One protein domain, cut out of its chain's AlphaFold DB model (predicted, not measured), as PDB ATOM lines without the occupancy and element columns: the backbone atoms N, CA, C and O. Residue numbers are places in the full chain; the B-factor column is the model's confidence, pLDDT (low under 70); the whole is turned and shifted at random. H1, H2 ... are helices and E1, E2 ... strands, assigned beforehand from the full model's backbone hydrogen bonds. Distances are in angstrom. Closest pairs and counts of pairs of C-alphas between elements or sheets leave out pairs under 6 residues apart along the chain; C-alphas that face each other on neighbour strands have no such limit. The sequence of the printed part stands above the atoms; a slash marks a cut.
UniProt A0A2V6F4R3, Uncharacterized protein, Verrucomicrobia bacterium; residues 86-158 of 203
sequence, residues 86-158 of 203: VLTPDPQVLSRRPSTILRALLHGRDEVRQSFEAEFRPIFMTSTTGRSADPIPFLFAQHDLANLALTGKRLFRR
ATOM      1  N   VAL A  86     256.735 180.813 182.589       95.31
ATOM      2  CA  VAL A  86     257.884 181.679 182.332       95.31
ATOM      3  C   VAL A  86     258.970 180.875 181.631       95.31
ATOM      4  O   VAL A  86     259.323 179.769 182.043       95.31
ATOM      5  N   LEU A  87     259.527 181.449 180.566       95.81
ATOM      6  CA  LEU A  87     260.644 180.855 179.847       95.81
ATOM      7  C   LEU A  87     261.898 180.929 180.720       95.81
ATOM      8  O   LEU A  87     262.508 181.986 180.854       95.81
ATOM      9  N   THR A  88     262.284 179.795 181.297       92.81
ATOM     10  CA  THR A  88     263.508 179.658 182.091       92.81
ATOM     11  C   THR A  88     264.541 178.914 181.249       92.81
ATOM     12  O   THR A  88     264.498 177.681 181.170       92.81
ATOM     13  N   PRO A  89     265.429 179.627 180.536       90.44
ATOM     14  CA  PRO A  89     266.424 178.979 179.705       90.44
ATOM     15  C   PRO A  89     267.427 178.183 180.540       90.44
ATOM     16  O   PRO A  89     268.000 178.700 181.494       90.44
ATOM     17  N   ASP A  90     267.693 176.946 180.123       86.56
ATOM     18  CA  ASP A  90     268.791 176.142 180.658       86.56
ATOM     19  C   ASP A  90     270.106 176.506 179.930       86.56
ATOM     20  O   ASP A  90     270.210 176.300 178.708       86.56
ATOM     21  N   PRO A  91     271.131 177.021 180.642       85.12
ATOM     22  CA  PRO A  91     272.436 177.334 180.060       85.12
ATOM     23  C   PRO A  91     273.095 176.148 179.342       85.12
ATOM     24  O   PRO A  91     273.792 176.342 178.340       85.12
ATOM     25  N   GLN A  92     272.865 174.912 179.796       84.75
ATOM     26  CA  GLN A  92     273.419 173.713 179.161       84.75
ATOM     27  C   GLN A  92     272.778 173.456 177.795       84.75
ATOM     28  O   GLN A  92     273.460 173.094 176.834       84.75
ATOM     29  N   VAL A  93     271.471 173.701 177.674       85.94
ATOM     30  CA  VAL A  93     270.751 173.579 176.401       85.94
ATOM     31  C   VAL A  93     271.159 174.694 175.441       85.94
ATOM     32  O   VAL A  93     271.324 174.446 174.245       85.94
ATOM     33  N   LEU A  94     271.325 175.927 175.931       86.50
ATOM     34  CA  LEU A  94     271.698 177.070 175.095       86.50
ATOM     35  C   LEU A  94     273.139 176.993 174.583       86.50
ATOM     36  O   LEU A  94     273.370 177.261 173.401       86.50
ATOM     37  N   SER A  95     274.091 176.614 175.439       85.94
ATOM     38  CA  SER A  95     275.523 176.552 175.103       85.94
ATOM     39  C   SER A  95     275.851 175.498 174.045       85.94
ATOM     40  O   SER A  95     276.768 175.693 173.252       85.94
ATOM     41  N   ARG A  96     275.065 174.418 173.965       89.25
ATOM     42  CA  ARG A  96     275.237 173.340 172.976       89.25
ATOM     43  C   ARG A  96     274.663 173.657 171.593       89.25
ATOM     44  O   ARG A  96     274.833 172.872 170.663       89.25
ATOM     45  N   ARG A  97     273.958 174.782 171.418       89.75
ATOM     46  CA  ARG A  97     273.386 175.138 170.110       89.75
ATOM     47  C   ARG A  97     274.500 175.586 169.160       89.75
ATOM     48  O   ARG A  97     275.209 176.536 169.492       89.75
ATOM     49  N   PRO A  98     274.583 175.035 167.933       89.81
ATOM     50  CA  PRO A  98     275.596 175.445 166.957       89.81
ATOM     51  C   PRO A  98     275.598 176.953 166.678       89.81
ATOM     52  O   PRO A  98     276.653 177.565 166.555       89.81
ATOM     53  N   SER A  99     274.418 177.583 166.651       88.94
ATOM     54  CA  SER A  99     274.298 179.035 166.475       88.94
ATOM     55  C   SER A  99     274.869 179.836 167.646       88.94
ATOM     56  O   SER A  99     275.417 180.908 167.423       88.94
ATOM     57  N   THR A 100     274.739 179.334 168.877       91.00
ATOM     58  CA  THR A 100     275.319 179.968 170.070       91.00
ATOM     59  C   THR A 100     276.836 179.868 170.030       91.00
ATOM     60  O   THR A 100     277.507 180.868 170.249       91.00
ATOM     61  N   ILE A 101     277.369 178.688 169.697       91.81
ATOM     62  CA  ILE A 101     278.813 178.444 169.593       91.81
ATOM     63  C   ILE A 101     279.425 179.354 168.528       91.81
ATOM     64  O   ILE A 101     280.363 180.088 168.820       91.81
ATOM     65  N   LEU A 102     278.851 179.375 167.319       94.38
ATOM     66  CA  LEU A 102     279.320 180.241 166.237       94.38
ATOM     67  C   LEU A 102     279.291 181.719 166.644       94.38
ATOM     68  O   LEU A 102     280.250 182.446 166.404       94.38
ATOM     69  N   ARG A 103     278.214 182.166 167.297       90.75
ATOM     70  CA  ARG A 103     278.109 183.554 167.751       90.75
ATOM     71  C   ARG A 103     279.129 183.874 168.842       90.75
ATOM     72  O   ARG A 103     279.720 184.943 168.796       90.75
ATOM     73  N   ALA A 104     279.380 182.952 169.768       93.50
ATOM     74  CA  ALA A 104     280.382 183.131 170.815       93.50
ATOM     75  C   ALA A 104     281.808 183.212 170.246       93.50
ATOM     76  O   ALA A 104     282.628 183.938 170.797       93.50
ATOM     77  N   LEU A 105     282.092 182.508 169.144       94.44
ATOM     78  CA  LEU A 105     283.370 182.609 168.432       94.44
ATOM     79  C   LEU A 105     283.533 183.952 167.707       94.44
ATOM     80  O   LEU A 105     284.626 184.504 167.704       94.44
ATOM     81  N   LEU A 106     282.462 184.478 167.105       95.50
ATOM     82  CA  LEU A 106     282.505 185.723 166.327       95.50
ATOM     83  C   LEU A 106     282.435 186.993 167.190       95.50
ATOM     84  O   LEU A 106     283.041 187.999 166.844       95.50
ATOM     85  N   HIS A 107     281.675 186.950 168.283       93.44
ATOM     86  CA  HIS A 107     281.284 188.124 169.071       93.44
ATOM     87  C   HIS A 107     281.721 188.057 170.542       93.44
ATOM     88  O   HIS A 107     281.535 189.004 171.300       93.44
ATOM     89  N   GLY A 108     282.299 186.935 170.969       94.12
ATOM     90  CA  GLY A 108     282.666 186.704 172.361       94.12
ATOM     91  C   GLY A 108     281.520 186.148 173.212       94.12
ATOM     92  O   GLY A 108     280.331 186.253 172.897       94.12
ATOM     93  N   ARG A 109     281.894 185.507 174.324       91.56
ATOM     94  CA  ARG A 109     280.946 184.847 175.238       91.56
ATOM     95  C   ARG A 109     280.082 185.847 176.004       91.56
ATOM     96  O   ARG A 109     278.901 185.573 176.213       91.56
ATOM     97  N   ASP A 110     280.645 186.993 176.371       92.62
ATOM     98  CA  ASP A 110     279.942 188.011 177.156       92.62
ATOM     99  C   ASP A 110     278.814 188.665 176.357       92.62
ATOM    100  O   ASP A 110     277.706 188.802 176.872       92.62
ATOM    101  N   GLU A 111     279.033 188.966 175.073       93.19
ATOM    102  CA  GLU A 111     277.972 189.500 174.209       93.19
ATOM    103  C   GLU A 111     276.830 188.483 174.042       93.19
ATOM    104  O   GLU A 111     275.647 188.821 174.127       93.19
ATOM    105  N   VAL A 112     277.169 187.203 173.855       92.69
ATOM    106  CA  VAL A 112     276.171 186.128 173.770       92.69
ATOM    107  C   VAL A 112     275.369 186.025 175.066       92.69
ATOM    108  O   VAL A 112     274.138 185.962 175.006       92.69
ATOM    109  N   ARG A 113     276.030 186.067 176.227       91.62
ATOM    110  CA  ARG A 113     275.367 186.069 177.534       91.62
ATOM    111  C   ARG A 113     274.411 187.253 177.672       91.62
ATOM    112  O   ARG A 113     273.232 187.034 177.937       91.62
ATOM    113  N   GLN A 114     274.888 188.475 177.431       93.50
ATOM    114  CA  GLN A 114     274.068 189.689 177.501       93.50
ATOM    115  C   GLN A 114     272.857 189.605 176.568       93.50
ATOM    116  O   GLN A 114     271.760 190.026 176.926       93.50
ATOM    117  N   SER A 115     273.023 189.011 175.385       93.00
ATOM    118  CA  SER A 115     271.914 188.837 174.452       93.00
ATOM    119  C   SER A 115     270.846 187.861 174.953       93.00
ATOM    120  O   SER A 115     269.663 188.125 174.759       93.00
ATOM    121  N   PHE A 116     271.231 186.778 175.640       93.94
ATOM    122  CA  PHE A 116     270.269 185.872 176.271       93.94
ATOM    123  C   PHE A 116     269.601 186.505 177.486       93.94
ATOM    124  O   PHE A 116     268.407 186.305 177.689       93.94
ATOM    125  N   GLU A 117     270.331 187.301 178.268       93.81
ATOM    126  CA  GLU A 117     269.734 188.078 179.353       93.81
ATOM    127  C   GLU A 117     268.704 189.075 178.803       93.81
ATOM    128  O   GLU A 117     267.598 189.158 179.329       93.81
ATOM    129  N   ALA A 118     269.002 189.765 177.701       95.62
ATOM    130  CA  ALA A 118     268.037 190.639 177.035       95.62
ATOM    131  C   ALA A 118     266.824 189.874 176.464       95.62
ATOM    132  O   ALA A 118     265.719 190.421 176.414       95.62
ATOM    133  N   GLU A 119     267.013 188.627 176.028       95.00
ATOM    134  CA  GLU A 119     265.949 187.788 175.466       95.00
ATOM    135  C   GLU A 119     265.032 187.182 176.537       95.00
ATOM    136  O   GLU A 119     263.822 187.149 176.332       95.00
ATOM    137  N   PHE A 120     265.578 186.733 177.670       95.31
ATOM    138  CA  PHE A 120     264.842 185.888 178.617       95.31
ATOM    139  C   PHE A 120     264.721 186.445 180.032       95.31
ATOM    140  O   PHE A 120     263.827 186.014 180.755       95.31
ATOM    141  N   ARG A 121     265.593 187.363 180.470       95.38
ATOM    142  CA  ARG A 121     265.567 187.849 181.856       95.38
ATOM    143  C   ARG A 121     264.395 188.817 182.039       95.38
ATOM    144  O   ARG A 121     264.401 189.873 181.401       95.38
ATOM    145  N   PRO A 122     263.430 188.527 182.930       96.00
ATOM    146  CA  PRO A 122     262.390 189.489 183.259       96.00
ATOM    147  C   PRO A 122     262.995 190.748 183.879       96.00
ATOM    148  O   PRO A 122     263.819 190.665 184.790       96.00
ATOM    149  N   ILE A 123     262.570 191.910 183.393       97.00
ATOM    150  CA  ILE A 123     262.984 193.226 183.910       97.00
ATOM    151  C   ILE A 123     261.794 194.110 184.282       97.00
ATOM    152  O   ILE A 123     261.975 195.172 184.871       97.00
ATOM    153  N   PHE A 124     260.580 193.686 183.935       97.44
ATOM    154  CA  PHE A 124     259.351 194.408 184.220       97.44
ATOM    155  C   PHE A 124     258.221 193.433 184.555       97.44
ATOM    156  O   PHE A 124     258.136 192.352 183.968       97.44
ATOM    157  N   MET A 125     257.360 193.825 185.495       95.56
ATOM    158  CA  MET A 125     256.219 193.034 185.941       95.56
ATOM    159  C   MET A 125     254.965 193.899 186.034       95.56
ATOM    160  O   MET A 125     254.996 194.986 186.607       95.56
ATOM    161  N   THR A 126     253.849 193.380 185.530       94.38
ATOM    162  CA  THR A 126     252.501 193.878 185.837       94.38
ATOM    163  C   THR A 126     251.678 192.757 186.449       94.38
ATOM    164  O   THR A 126     252.079 191.597 186.418       94.38
ATOM    165  N   SER A 127     250.532 193.081 187.038       91.88
ATOM    166  CA  SER A 127     249.628 192.068 187.575       91.88
ATOM    167  C   SER A 127     248.183 192.432 187.284       91.88
ATOM    168  O   SER A 127     247.839 193.614 187.196       91.88
ATOM    169  N   THR A 128     247.327 191.426 187.114       89.25
ATOM    170  CA  THR A 128     245.882 191.669 187.045       89.25
ATOM    171  C   THR A 128     245.385 192.214 188.377       89.25
ATOM    172  O   THR A 128     245.732 191.681 189.427       89.25
ATOM    173  N   THR A 129     244.491 193.193 188.360       83.50
ATOM    174  CA  THR A 129     243.787 193.608 189.575       83.50
ATOM    175  C   THR A 129     242.778 192.526 189.985       83.50
ATOM    176  O   THR A 129     241.965 192.071 189.179       83.50
ATOM    177  N   GLY A 130     242.857 192.056 191.232       68.81
ATOM    178  CA  GLY A 130     241.965 191.025 191.769       68.81
ATOM    179  C   GLY A 130     240.851 191.637 192.616       68.81
ATOM    180  O   GLY A 130     241.139 192.359 193.562       68.81
ATOM    181  N   ARG A 131     239.581 191.340 192.302       62.28
ATOM    182  CA  ARG A 131     238.443 191.563 193.224       62.28
ATOM    183  C   ARG A 131     237.973 190.276 193.924       62.28
ATOM    184  O   ARG A 131     237.199 190.363 194.869       62.28
ATOM    185  N   SER A 132     238.418 189.094 193.468       61.75
ATOM    186  CA  SER A 132     237.965 187.789 194.006       61.75
ATOM    187  C   SER A 132     238.938 186.609 193.804       61.75
ATOM    188  O   SER A 132     238.618 185.497 194.200       61.75
ATOM    189  N   ALA A 133     240.097 186.808 193.165       70.44
ATOM    190  CA  ALA A 133     241.091 185.758 192.912       70.44
ATOM    191  C   ALA A 133     242.509 186.332 192.995       70.44
ATOM    192  O   ALA A 133     242.681 187.543 192.811       70.44
ATOM    193  N   ASP A 134     243.490 185.456 193.216       79.31
ATOM    194  CA  ASP A 134     244.908 185.816 193.262       79.31
ATOM    195  C   ASP A 134     245.322 186.607 192.005       79.31
ATOM    196  O   ASP A 134     245.009 186.198 190.876       79.31
ATOM    197  N   PRO A 135     246.013 187.750 192.171       87.19
ATOM    198  CA  PRO A 135     246.569 188.507 191.058       87.19
ATOM    199  C   PRO A 135     247.524 187.655 190.214       87.19
ATOM    200  O   PRO A 135     248.436 187.023 190.743       87.19
ATOM    201  N   ILE A 136     247.349 187.667 188.891       89.94
ATOM    202  CA  ILE A 136     248.220 186.939 187.964       89.94
ATOM    203  C   ILE A 136     249.351 187.860 187.502       89.94
ATOM    204  O   ILE A 136     249.058 188.877 186.862       89.94
ATOM    205  N   PRO A 137     250.623 187.510 187.771       91.94
ATOM    206  CA  PRO A 137     251.759 188.288 187.308       91.94
ATOM    207  C   PRO A 137     252.013 188.067 185.811       91.94
ATOM    208  O   PRO A 137     252.010 186.940 185.320       91.94
ATOM    209  N   PHE A 138     252.321 189.150 185.103       93.62
ATOM    210  CA  PHE A 138     252.883 189.141 183.756       93.62
ATOM    211  C   PHE A 138     254.306 189.668 183.819       93.62
ATOM    212  O   PHE A 138     254.547 190.754 184.344       93.62
ATOM    213  N   LEU A 139     255.242 188.902 183.274       95.50
ATOM    214  CA  LEU A 139     256.662 189.219 183.265       95.50
ATOM    215  C   LEU A 139     257.104 189.546 181.843       95.50
ATOM    216  O   LEU A 139     256.731 188.844 180.906       95.50
ATOM    217  N   PHE A 140     257.916 190.588 181.697       97.44
ATOM    218  CA  PHE A 140     258.425 191.041 180.407       97.44
ATOM    219  C   PHE A 140     259.952 191.129 180.444       97.44
ATOM    220  O   PHE A 140     260.525 191.761 181.340       97.44
ATOM    221  N   ALA A 141     260.607 190.519 179.456       97.75
ATOM    222  CA  ALA A 141     262.024 190.724 179.181       97.75
ATOM    223  C   ALA A 141     262.244 191.978 178.317       97.75
ATOM    224  O   ALA A 141     261.307 192.554 177.753       97.75
ATOM    225  N   GLN A 142     263.506 192.391 178.160       98.00
ATOM    226  CA  GLN A 142     263.859 193.514 177.281       98.00
ATOM    227  C   GLN A 142     263.372 193.276 175.842       98.00
ATOM    228  O   GLN A 142     262.884 194.201 175.187       98.00
ATOM    229  N   HIS A 143     263.463 192.033 175.362       96.44
ATOM    230  CA  HIS A 143     262.945 191.626 174.059       96.44
ATOM    231  C   HIS A 143     261.436 191.879 173.909       96.44
ATOM    232  O   HIS A 143     260.995 192.419 172.890       96.44
ATOM    233  N   ASP A 144     260.646 191.553 174.931       96.62
ATOM    234  CA  ASP A 144     259.190 191.718 174.898       96.62
ATOM    235  C   ASP A 144     258.800 193.194 174.884       96.62
ATOM    236  O   ASP A 144     257.972 193.616 174.074       96.62
ATOM    237  N   LEU A 145     259.458 194.005 175.716       97.44
ATOM    238  CA  LEU A 145     259.246 195.453 175.745       97.44
ATOM    239  C   LEU A 145     259.625 196.110 174.411       97.44
ATOM    240  O   LEU A 145     258.919 197.004 173.938       97.44
ATOM    241  N   ALA A 146     260.691 195.643 173.753       96.19
ATOM    242  CA  ALA A 146     261.067 196.119 172.424       96.19
ATOM    243  C   ALA A 146     259.998 195.784 171.367       96.19
ATOM    244  O   ALA A 146     259.653 196.637 170.540       96.19
ATOM    245  N   ASN A 147     259.425 194.575 171.415       94.06
ATOM    246  CA  ASN A 147     258.324 194.173 170.537       94.06
ATOM    247  C   ASN A 147     257.047 194.983 170.809       94.06
ATOM    248  O   ASN A 147     256.378 195.405 169.860       94.06
ATOM    249  N   LEU A 148     256.729 195.252 172.078       94.69
ATOM    250  CA  LEU A 148     255.587 196.076 172.471       94.69
ATOM    251  C   LEU A 148     255.746 197.515 171.961       94.69
ATOM    252  O   LEU A 148     254.846 198.049 171.311       94.69
ATOM    253  N   ALA A 149     256.926 198.111 172.151       93.69
ATOM    254  CA  ALA A 149     257.245 199.445 171.652       93.69
ATOM    255  C   ALA A 149     257.180 199.523 170.116       93.69
ATOM    256  O   ALA A 149     256.648 200.486 169.559       93.69
ATOM    257  N   LEU A 150     257.693 198.510 169.407       90.06
ATOM    258  CA  LEU A 150     257.603 198.430 167.949       90.06
ATOM    259  C   LEU A 150     256.150 198.313 167.473       90.06
ATOM    260  O   LEU A 150     255.775 198.958 166.493       90.06
ATOM    261  N   THR A 151     255.338 197.516 168.164       88.81
ATOM    262  CA  THR A 151     253.915 197.337 167.856       88.81
ATOM    263  C   THR A 151     253.153 198.642 168.052       88.81
ATOM    264  O   THR A 151     252.482 199.088 167.124       88.81
ATOM    265  N   GLY A 152     253.351 199.326 169.184       89.19
ATOM    266  CA  GLY A 152     252.777 200.652 169.427       89.19
ATOM    267  C   GLY A 152     253.175 201.656 168.342       89.19
ATOM    268  O   GLY A 152     252.316 202.295 167.739       89.19
ATOM    269  N   LYS A 153     254.467 201.718 167.984       88.06
ATOM    270  CA  LYS A 153     254.945 202.563 166.874       88.06
ATOM    271  C   LYS A 153     254.251 202.253 165.547       88.06
ATOM    272  O   LYS A 153     254.104 203.161 164.739       88.06
ATOM    273  N   ARG A 154     253.880 201.000 165.275       85.75
ATOM    274  CA  ARG A 154     253.211 200.603 164.023       85.75
ATOM    275  C   ARG A 154     251.727 200.938 164.030       85.75
ATOM    276  O   ARG A 154     251.258 201.482 163.036       85.75
ATOM    277  N   LEU A 155     251.037 200.655 165.134       84.50
ATOM    278  CA  LEU A 155     249.619 200.972 165.313       84.50
ATOM    279  C   LEU A 155     249.402 202.487 165.182       84.50
ATOM    280  O   LEU A 155     248.740 202.946 164.257       84.50
ATOM    281  N   PHE A 156     250.101 203.284 165.992       82.00
ATOM    282  CA  PHE A 156     249.882 204.733 166.045       82.00
ATOM    283  C   PHE A 156     250.513 205.525 164.888       82.00
ATOM    284  O   PHE A 156     250.204 206.703 164.704       82.00
ATOM    285  N   ARG A 157     251.382 204.910 164.071       71.50
ATOM    286  CA  ARG A 157     251.906 205.546 162.847       71.50
ATOM    287  C   ARG A 157     250.860 205.607 161.732       71.50
ATOM    288  O   ARG A 157     250.982 206.485 160.880       71.50
ATOM    289  N   ARG A 158     249.862 204.713 161.729       55.78
ATOM    290  CA  ARG A 158     248.754 204.751 160.760       55.78
ATOM    291  C   ARG A 158     247.641 205.731 161.159       55.78
ATOM    292  O   ARG A 158     247.058 206.327 160.263       55.78
TER     293      ARG A 158
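What this domain is: This is residues 86 to 158 of the 203 residues of an uncharacterized protein of Verrucomicrobia bacterium (UniProt A0A2V6F4R3). Helix H3 and the hairpin of strands E1 and E2 run nearly in line to make the long axis, and helix H4 leaves their junction as an arm, with residues 149 to 158 sticking out. At the other end of H3, helix H2 folds back on it, with the short H1 nearby. The printed part has 73 residues, with four named helices and two named strands in the order H1, H2, H3, E1, E2, H4; the class is mostly helix, and the sheet, E1 beside E2, is antiparallel. It is only just loose, close to extended, with a radius of gyration of the C-alphas of 16.6 A, and flat, spanning 51 by 37 by 16 A.

How they stand to each other: H1, residues 91 to 95, is near H3, residues 109 to 120, with 6 pairs of C-alphas within 10 A. H2, residues 98 to 107, touches residues 111 to 112 of H3 at a steep tilt of 57 degrees, opposite ways; the closest C-alphas, of Ala 104 and Val 112, are 6.0 A apart. E1, residues 122 to 127, and E2, residues 137 to 141, form an antiparallel hairpin, with N 138 and O 126 at 2.8 A and N 123 and O 140 at 2.9 A, within hydrogen-bond range. H4, residues 142 to 158, and H3 touch only at their ends, at a steep tilt of 59 degrees, the same way; the closest C-alphas, of Glu 119 and His 143, are 5.1 A apart. Every O i to N i+4 pair is within hydrogen-bond range in H1, H2 and H3, and 12 of 13 in H4.

Where its parts are: H1 begins at C-alpha 91, (272.436, 177.334, 180.060). From first to last C-alpha, H2 measures 14.1 A, H3 16.5 A, E1 13.7 A, E2 13.3 A and H4 25.0 A. H4 ends at C-alpha 158, (248.754, 204.751, 160.760).

The domain as a whole: The two C-alphas farthest apart, of Leu 106 and Ser 132, are 52.5 A apart. The printed part has no cut and no long link. Residues 130 to 132 and 158 have pLDDT under 70.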